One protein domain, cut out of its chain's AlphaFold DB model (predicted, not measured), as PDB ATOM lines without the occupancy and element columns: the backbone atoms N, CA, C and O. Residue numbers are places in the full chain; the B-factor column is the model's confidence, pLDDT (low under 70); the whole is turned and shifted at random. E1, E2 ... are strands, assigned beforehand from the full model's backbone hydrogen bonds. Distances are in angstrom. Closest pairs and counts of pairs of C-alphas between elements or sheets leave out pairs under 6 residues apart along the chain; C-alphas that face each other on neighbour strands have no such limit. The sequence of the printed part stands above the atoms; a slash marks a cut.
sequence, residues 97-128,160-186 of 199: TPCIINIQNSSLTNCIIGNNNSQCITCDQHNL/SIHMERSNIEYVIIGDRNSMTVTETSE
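Overview. This is residues 97 to 128 and 160 to 186 of the 199 residues of the protein "uncharacterized protein LOC113059097 isoform X2" of Carassius auratus (UniProt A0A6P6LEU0). The chain is wound in two stacked turns, a short solenoid whose sides are three two-stranded parallel ladders: E1 beside E4, E2 beside E5, E3 beside E6. Residues 97 to 128 make one turn and residues 160 to 186 the other, with a cut between them. The 59 printed residues hold no named helix and six named strands, E1 to E6 in chain order; the class is all strand, though under half of the residues, 28, are in named elements. The whole is elongated, 38 by 25 by 24 A, and only just loose, close to compact, with a radius of gyration of the C-alphas of 12.9 A.

Arrangement. E1, residues 100 to 104, is the parallel neighbour of E4, residues 160 to 164, at 8 degrees; N 102 and O 161 are 2.9 A apart, within hydrogen-bond range. E2, residues 107 to 109, and E5, residues 167 to 169, are parallel at 18 degrees, with N 168 and O 107 at 2.8 A. E3, residues 118 to 123, and E6, residues 178 to 183, are parallel at 13 degrees, with N 120 and O 179 at 2.8 A. E1 and E6 are near each other, with 10 pairs of C-alphas within 10 A. E1 and E3 are apart.

Along the chain. E1 begins at C-alpha 100 (284.904, 344.321, 269.930) and is 12.7 A long; E2 is 6.5 A and E3 16.5 A. E4 is 13.0 A, E5 6.6 A, and E6, 16.6 A, ends at C-alpha 183 (294.297, 331.487, 261.066).

Size, cuts and confidence. The farthest C-alphas, of Thr 97 and Leu 128, are 40.9 A apart. Residues 129 to 159 are not printed; C-alphas 128 and 160 are 36.2 A apart. Links E1 to E2 and E4 to E5 are tight; E2 to E3 and E5 to E6 are short. Residues 97, 124 to 128 and 185 to 186 have pLDDT under 70.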
ATOM      1  N   THR A  97     277.641 347.549 276.530       65.31
ATOM      2  CA  THR A  97     277.842 347.410 275.095       65.31
ATOM      3  C   THR A  97     279.107 346.574 274.922       65.31
ATOM      4  O   THR A  97     280.159 346.994 275.417       65.31
ATOM      5  N   PRO A  98     279.027 345.386 274.300       70.88
ATOM      6  CA  PRO A  98     280.210 344.578 274.054       70.88
ATOM      7  C   PRO A  98     281.210 345.402 273.238       70.88
ATOM      8  O   PRO A  98     280.862 345.950 272.195       70.88
ATOM      9  N   CYS A  99     282.435 345.529 273.746       79.38
ATOM     10  CA  CYS A  99     283.538 346.132 273.008       79.38
ATOM     11  C   CYS A  99     284.180 345.041 272.156       79.38
ATOM     12  O   CYS A  99     284.570 343.999 272.689       79.38
ATOM     13  N   ILE A 100     284.274 345.269 270.851       84.19
ATOM     14  CA  ILE A 100     284.904 344.321 269.930       84.19
ATOM     15  C   ILE A 100     286.335 344.785 269.697       84.19
ATOM     16  O   ILE A 100     286.560 345.866 269.158       84.19
ATOM     17  N   ILE A 101     287.304 343.965 270.095       86.62
ATOM     18  CA  ILE A 101     288.715 344.202 269.802       86.62
ATOM     19  C   ILE A 101     289.100 343.270 268.659       86.62
ATOM     20  O   ILE A 101     289.075 342.053 268.822       86.62
ATOM     21  N   ASN A 102     289.438 343.845 267.509       87.31
ATOM     22  CA  ASN A 102     289.885 343.104 266.339       87.31
ATOM     23  C   ASN A 102     291.392 343.323 266.151       87.31
ATOM     24  O   ASN A 102     291.825 344.464 265.989       87.31
ATOM     25  N   ILE A 103     292.167 342.240 266.213       86.12
ATOM     26  CA  ILE A 103     293.627 342.235 266.080       86.12
ATOM     27  C   ILE A 103     293.968 341.383 264.863       86.12
ATOM     28  O   ILE A 103     293.721 340.180 264.870       86.12
ATOM     29  N   GLN A 104     294.533 342.003 263.831       88.75
ATOM     30  CA  GLN A 104     294.850 341.354 262.559       88.75
ATOM     31  C   GLN A 104     296.324 341.531 262.226       88.75
ATOM     32  O   GLN A 104     296.898 342.598 262.472       88.75
ATOM     33  N   ASN A 105     296.947 340.488 261.672       84.25
ATOM     34  CA  ASN A 105     298.328 340.512 261.178       84.25
ATOM     35  C   ASN A 105     299.329 341.128 262.171       84.25
ATOM     36  O   ASN A 105     300.269 341.811 261.781       84.25
ATOM     37  N   SER A 106     299.077 340.961 263.470       84.44
ATOM     38  CA  SER A 106     299.803 341.632 264.545       84.44
ATOM     39  C   SER A 106     300.508 340.605 265.418       84.44
ATOM     40  O   SER A 106     299.995 339.510 265.637       84.44
ATOM     41  N   SER A 107     301.667 340.975 265.953       87.06
ATOM     42  CA  SER A 107     302.388 340.160 266.928       87.06
ATOM     43  C   SER A 107     301.925 340.513 268.336       87.06
ATOM     44  O   SER A 107     301.862 341.691 268.694       87.06
ATOM     45  N   LEU A 108     301.600 339.497 269.135       86.94
ATOM     46  CA  LEU A 108     301.166 339.634 270.522       86.94
ATOM     47  C   LEU A 108     302.216 339.012 271.441       86.94
ATOM     48  O   LEU A 108     302.419 337.798 271.428       86.94
ATOM     49  N   THR A 109     302.868 339.826 272.268       86.88
ATOM     50  CA  THR A 109     303.880 339.367 273.228       86.88
ATOM     51  C   THR A 109     303.510 339.770 274.654       86.88
ATOM     52  O   THR A 109     302.812 340.755 274.897       86.88
ATOM     53  N   ASN A 110     303.929 338.968 275.635       86.19
ATOM     54  CA  ASN A 110     303.725 339.238 277.066       86.19
ATOM     55  C   ASN A 110     302.256 339.502 277.468       86.19
ATOM     56  O   ASN A 110     301.980 340.300 278.364       86.19
ATOM     57  N   CYS A 111     301.305 338.841 276.803       84.75
ATOM     58  CA  CYS A 111     299.878 339.014 277.057       84.75
ATOM     59  C   CYS A 111     299.401 338.163 278.245       84.75
ATOM     60  O   CYS A 111     299.833 337.026 278.431       84.75
ATOM     61  N   ILE A 112     298.472 338.704 279.033       83.38
ATOM     62  CA  ILE A 112     297.819 338.033 280.158       83.38
ATOM     63  C   ILE A 112     296.351 337.828 279.802       83.38
ATOM     64  O   ILE A 112     295.647 338.782 279.476       83.38
ATOM     65  N   ILE A 113     295.885 336.586 279.908       85.56
ATOM     66  CA  ILE A 113     294.494 336.206 279.659       85.56
ATOM     67  C   ILE A 113     293.892 335.708 280.974       85.56
ATOM     68  O   ILE A 113     294.441 334.809 281.611       85.56
ATOM     69  N   GLY A 114     292.784 336.319 281.390       80.75
ATOM     70  CA  GLY A 114     292.035 335.948 282.587       80.75
ATOM     71  C   GLY A 114     291.296 334.611 282.464       80.75
ATOM     72  O   GLY A 114     291.486 333.828 281.533       80.75
ATOM     73  N   ASN A 115     290.418 334.340 283.423       71.81
ATOM     74  CA  ASN A 115     289.722 333.067 283.580       71.81
ATOM     75  C   ASN A 115     288.365 333.030 282.863       71.81
ATOM     76  O   ASN A 115     287.693 334.048 282.689       71.81
ATOM     77  N   ASN A 116     287.895 331.817 282.553       79.81
ATOM     78  CA  ASN A 116     286.576 331.563 281.958       79.81
ATOM     79  C   ASN A 116     286.331 332.323 280.643       79.81
ATOM     80  O   ASN A 116     285.202 332.721 280.371       79.81
ATOM     81  N   ASN A 117     287.381 332.566 279.858       80.44
ATOM     82  CA  ASN A 117     287.251 333.120 278.517       80.44
ATOM     83  C   ASN A 117     286.872 331.993 277.544       80.44
ATOM     84  O   ASN A 117     287.520 330.948 277.534       80.44
ATOM     85  N   SER A 118     285.836 332.202 276.737       82.69
ATOM     86  CA  SER A 118     285.459 331.278 275.668       82.69
ATOM     87  C   SER A 118     286.405 331.487 274.493       82.69
ATOM     88  O   SER A 118     286.452 332.586 273.947       82.69
ATOM     89  N   GLN A 119     287.162 330.460 274.114       83.19
ATOM     90  CA  GLN A 119     288.088 330.514 272.984       83.19
ATOM     91  C   GLN A 119     287.563 329.647 271.840       83.19
ATOM     92  O   GLN A 119     287.259 328.473 272.036       83.19
ATOM     93  N   CYS A 120     287.469 330.235 270.653       80.94
ATOM     94  CA  CYS A 120     287.206 329.543 269.402       80.94
ATOM     95  C   CYS A 120     288.417 329.739 268.491       80.94
ATOM     96  O   CYS A 120     288.822 330.875 268.253       80.94
ATOM     97  N   ILE A 121     289.007 328.651 268.006       81.00
ATOM     98  CA  ILE A 121     290.089 328.705 267.022       81.00
ATOM     99  C   ILE A 121     289.524 328.150 265.723       81.00
ATOM    100  O   ILE A 121     289.061 327.012 265.682       81.00
ATOM    101  N   THR A 122     289.537 328.971 264.684       78.19
ATOM    102  CA  THR A 122     289.145 328.591 263.331       78.19
ATOM    103  C   THR A 122     290.391 328.622 262.464       78.19
ATOM    104  O   THR A 122     290.929 329.694 262.188       78.19
ATOM    105  N   CYS A 123     290.851 327.444 262.063       72.12
ATOM    106  CA  CYS A 123     291.860 327.297 261.025       72.12
ATOM    107  C   CYS A 123     291.122 327.052 259.710       72.12
ATOM    108  O   CYS A 123     290.270 326.155 259.657       72.12
ATOM    109  N   ASP A 124     291.447 327.800 258.661       60.09
ATOM    110  CA  ASP A 124     290.979 327.479 257.316       60.09
ATOM    111  C   ASP A 124     291.704 326.215 256.833       60.09
ATOM    112  O   ASP A 124     292.747 326.254 256.188       60.09
ATOM    113  N   GLN A 125     291.169 325.043 257.183       51.66
ATOM    114  CA  GLN A 125     291.578 323.794 256.552       51.66
ATOM    115  C   GLN A 125     290.977 323.736 255.148       51.66
ATOM    116  O   GLN A 125     289.965 323.075 254.910       51.66
ATOM    117  N   HIS A 126     291.643 324.366 254.185       48.50
ATOM    118  CA  HIS A 126     291.632 323.828 252.835       48.50
ATOM    119  C   HIS A 126     292.457 322.537 252.836       48.50
ATOM    120  O   HIS A 126     293.657 322.539 252.611       48.50
ATOM    121  N   ASN A 127     291.804 321.409 253.123       38.62
ATOM    122  CA  ASN A 127     292.322 320.094 252.766       38.62
ATOM    123  C   ASN A 127     291.175 319.192 252.312       38.62
ATOM    124  O   ASN A 127     290.418 318.635 253.102       38.62
ATOM    125  N   LEU A 128     291.046 319.096 250.986       41.59
ATOM    126  CA  LEU A 128     291.161 317.828 250.265       41.59
ATOM    127  C   LEU A 128     290.882 316.572 251.112       41.59
ATOM    128  O   LEU A 128     291.797 315.850 251.496       41.59
ATOM    129  N   SER A 160     284.209 349.585 268.755       76.56
ATOM    130  CA  SER A 160     285.222 348.651 268.246       76.56
ATOM    131  C   SER A 160     286.622 349.273 268.281       76.56
ATOM    132  O   SER A 160     286.804 350.447 267.958       76.56
ATOM    133  N   ILE A 161     287.615 348.487 268.699       84.31
ATOM    134  CA  ILE A 161     289.039 348.828 268.628       84.31
ATOM    135  C   ILE A 161     289.654 347.930 267.565       84.31
ATOM    136  O   ILE A 161     289.532 346.708 267.641       84.31
ATOM    137  N   HIS A 162     290.314 348.533 266.583       86.69
ATOM    138  CA  HIS A 162     290.962 347.811 265.499       86.69
ATOM    139  C   HIS A 162     292.476 348.007 265.566       86.69
ATOM    140  O   HIS A 162     292.951 349.134 265.700       86.69
ATOM    141  N   MET A 163     293.215 346.904 265.509       85.50
ATOM    142  CA  MET A 163     294.671 346.867 265.493       85.50
ATOM    143  C   MET A 163     295.116 345.992 264.326       85.50
ATOM    144  O   MET A 163     294.748 344.823 264.251       85.50
ATOM    145  N   GLU A 164     295.912 346.560 263.430       88.81
ATOM    146  CA  GLU A 164     296.401 345.886 262.232       88.81
ATOM    147  C   GLU A 164     297.924 346.046 262.137       88.81
ATOM    148  O   GLU A 164     298.449 347.114 262.471       88.81
ATOM    149  N   ARG A 165     298.637 344.993 261.703       87.06
ATOM    150  CA  ARG A 165     300.083 345.028 261.387       87.06
ATOM    151  C   ARG A 165     300.937 345.663 262.491       87.06
ATOM    152  O   ARG A 165     301.875 346.414 262.227       87.06
ATOM    153  N   SER A 166     300.584 345.387 263.744       85.06
ATOM    154  CA  SER A 166     301.156 346.031 264.926       85.06
ATOM    155  C   SER A 166     301.938 345.045 265.793       85.06
ATOM    156  O   SER A 166     301.653 343.851 265.820       85.06
ATOM    157  N   ASN A 167     302.909 345.557 266.553       87.56
ATOM    158  CA  ASN A 167     303.582 344.807 267.616       87.56
ATOM    159  C   ASN A 167     302.987 345.233 268.955       87.56
ATOM    160  O   ASN A 167     303.191 346.366 269.393       87.56
ATOM    161  N   ILE A 168     302.227 344.343 269.580       86.19
ATOM    162  CA  ILE A 168     301.443 344.635 270.771       86.19
ATOM    163  C   ILE A 168     302.048 343.868 271.949       86.19
ATOM    164  O   ILE A 168     302.133 342.641 271.931       86.19
ATOM    165  N   GLU A 169     302.443 344.597 272.991       87.81
ATOM    166  CA  GLU A 169     303.066 344.041 274.193       87.81
ATOM    167  C   GLU A 169     302.223 344.362 275.440       87.81
ATOM    168  O   GLU A 169     301.618 345.431 275.535       87.81
ATOM    169  N   TYR A 170     302.203 343.447 276.416       85.94
ATOM    170  CA  TYR A 170     301.557 343.631 277.728       85.94
ATOM    171  C   TYR A 170     300.028 343.825 277.693       85.94
ATOM    172  O   TYR A 170     299.465 344.553 278.515       85.94
ATOM    173  N   VAL A 171     299.322 343.153 276.775       84.38
ATOM    174  CA  VAL A 171     297.846 343.162 276.755       84.38
ATOM    175  C   VAL A 171     297.295 342.380 277.943       84.38
ATOM    176  O   VAL A 171     297.703 341.246 278.180       84.38
ATOM    177  N   ILE A 172     296.325 342.952 278.659       83.50
ATOM    178  CA  ILE A 172     295.598 342.262 279.733       83.50
ATOM    179  C   ILE A 172     294.142 342.081 279.309       83.50
ATOM    180  O   ILE A 172     293.374 343.040 279.252       83.50
ATOM    181  N   ILE A 173     293.766 340.836 279.040       85.38
ATOM    182  CA  ILE A 173     292.396 340.411 278.763       85.38
ATOM    183  C   ILE A 173     291.811 339.881 280.072       85.38
ATOM    184  O   ILE A 173     292.397 339.001 280.700       85.38
ATOM    185  N   GLY A 174     290.682 340.439 280.510       82.62
ATOM    186  CA  GLY A 174     290.030 340.067 281.770       82.62
ATOM    187  C   GLY A 174     289.383 338.675 281.753       82.62
ATOM    188  O   GLY A 174     289.731 337.803 280.958       82.62
ATOM    189  N   ASP A 175     288.398 338.477 282.627       84.25
ATOM    190  CA  ASP A 175     287.646 337.222 282.729       84.25
ATOM    191  C   ASP A 175     286.364 337.255 281.876       84.25
ATOM    192  O   ASP A 175     285.795 338.326 281.662       84.25
ATOM    193  N   ARG A 176     285.844 336.080 281.485       79.75
ATOM    194  CA  ARG A 176     284.525 335.909 280.828       79.75
ATOM    195  C   ARG A 176     284.341 336.657 279.499       79.75
ATOM    196  O   ARG A 176     283.243 337.115 279.188       79.75
ATOM    197  N   ASN A 177     285.400 336.757 278.708       82.75
ATOM    198  CA  ASN A 177     285.395 337.286 277.345       82.75
ATOM    199  C   ASN A 177     285.174 336.168 276.319       82.75
ATOM    200  O   ASN A 177     285.439 334.998 276.592       82.75
ATOM    201  N   SER A 178     284.732 336.547 275.120       84.69
ATOM    202  CA  SER A 178     284.734 335.674 273.945       84.69
ATOM    203  C   SER A 178     285.911 336.049 273.054       84.69
ATOM    204  O   SER A 178     286.068 337.216 272.701       84.69
ATOM    205  N   MET A 179     286.729 335.067 272.703       87.81
ATOM    206  CA  MET A 179     287.897 335.210 271.848       87.81
ATOM    207  C   MET A 179     287.748 334.273 270.655       87.81
ATOM    208  O   MET A 179     287.527 333.077 270.834       87.81
ATOM    209  N   THR A 180     287.917 334.821 269.458       86.12
ATOM    210  CA  THR A 180     287.998 334.045 268.222       86.12
ATOM    211  C   THR A 180     289.358 334.296 267.596       86.12
ATOM    212  O   THR A 180     289.738 335.451 267.413       86.12
ATOM    213  N   VAL A 181     290.090 333.228 267.300       84.25
ATOM    214  CA  VAL A 181     291.372 333.276 266.598       84.25
ATOM    215  C   VAL A 181     291.167 332.647 265.232       84.25
ATOM    216  O   VAL A 181     290.845 331.465 265.138       84.25
ATOM    217  N   THR A 182     291.327 333.452 264.190       82.62
ATOM    218  CA  THR A 182     291.272 333.017 262.795       82.62
ATOM    219  C   THR A 182     292.686 332.906 262.254       82.62
ATOM    220  O   THR A 182     293.408 333.902 262.228       82.62
ATOM    221  N   GLU A 183     293.070 331.711 261.825       78.19
ATOM    222  CA  GLU A 183     294.297 331.487 261.066       78.19
ATOM    223  C   GLU A 183     293.934 331.411 259.583       78.19
ATOM    224  O   GLU A 183     293.265 330.471 259.151       78.19
ATOM    225  N   THR A 184     294.349 332.427 258.829       72.88
ATOM    226  CA  THR A 184     294.237 332.471 257.371       72.88
ATOM    227  C   THR A 184     295.589 332.096 256.783       72.88
ATOM    228  O   THR A 184     296.565 332.818 257.003       72.88
ATOM    229  N   SER A 185     295.669 330.984 256.053       63.66
ATOM    230  CA  SER A 185     296.820 330.721 255.192       63.66
ATOM    231  C   SER A 185     296.781 331.726 254.045       63.66
ATOM    232  O   SER A 185     295.857 331.711 253.233       63.66
ATOM    233  N   GLU A 186     297.747 332.638 254.001       56.31
ATOM    234  CA  GLU A 186     298.045 333.339 252.758       56.31
ATOM    235  C   GLU A 186     298.618 332.270 251.823       56.31
ATOM    236  O   GLU A 186     299.711 331.759 252.064       56.31
TER     237      GLU A 186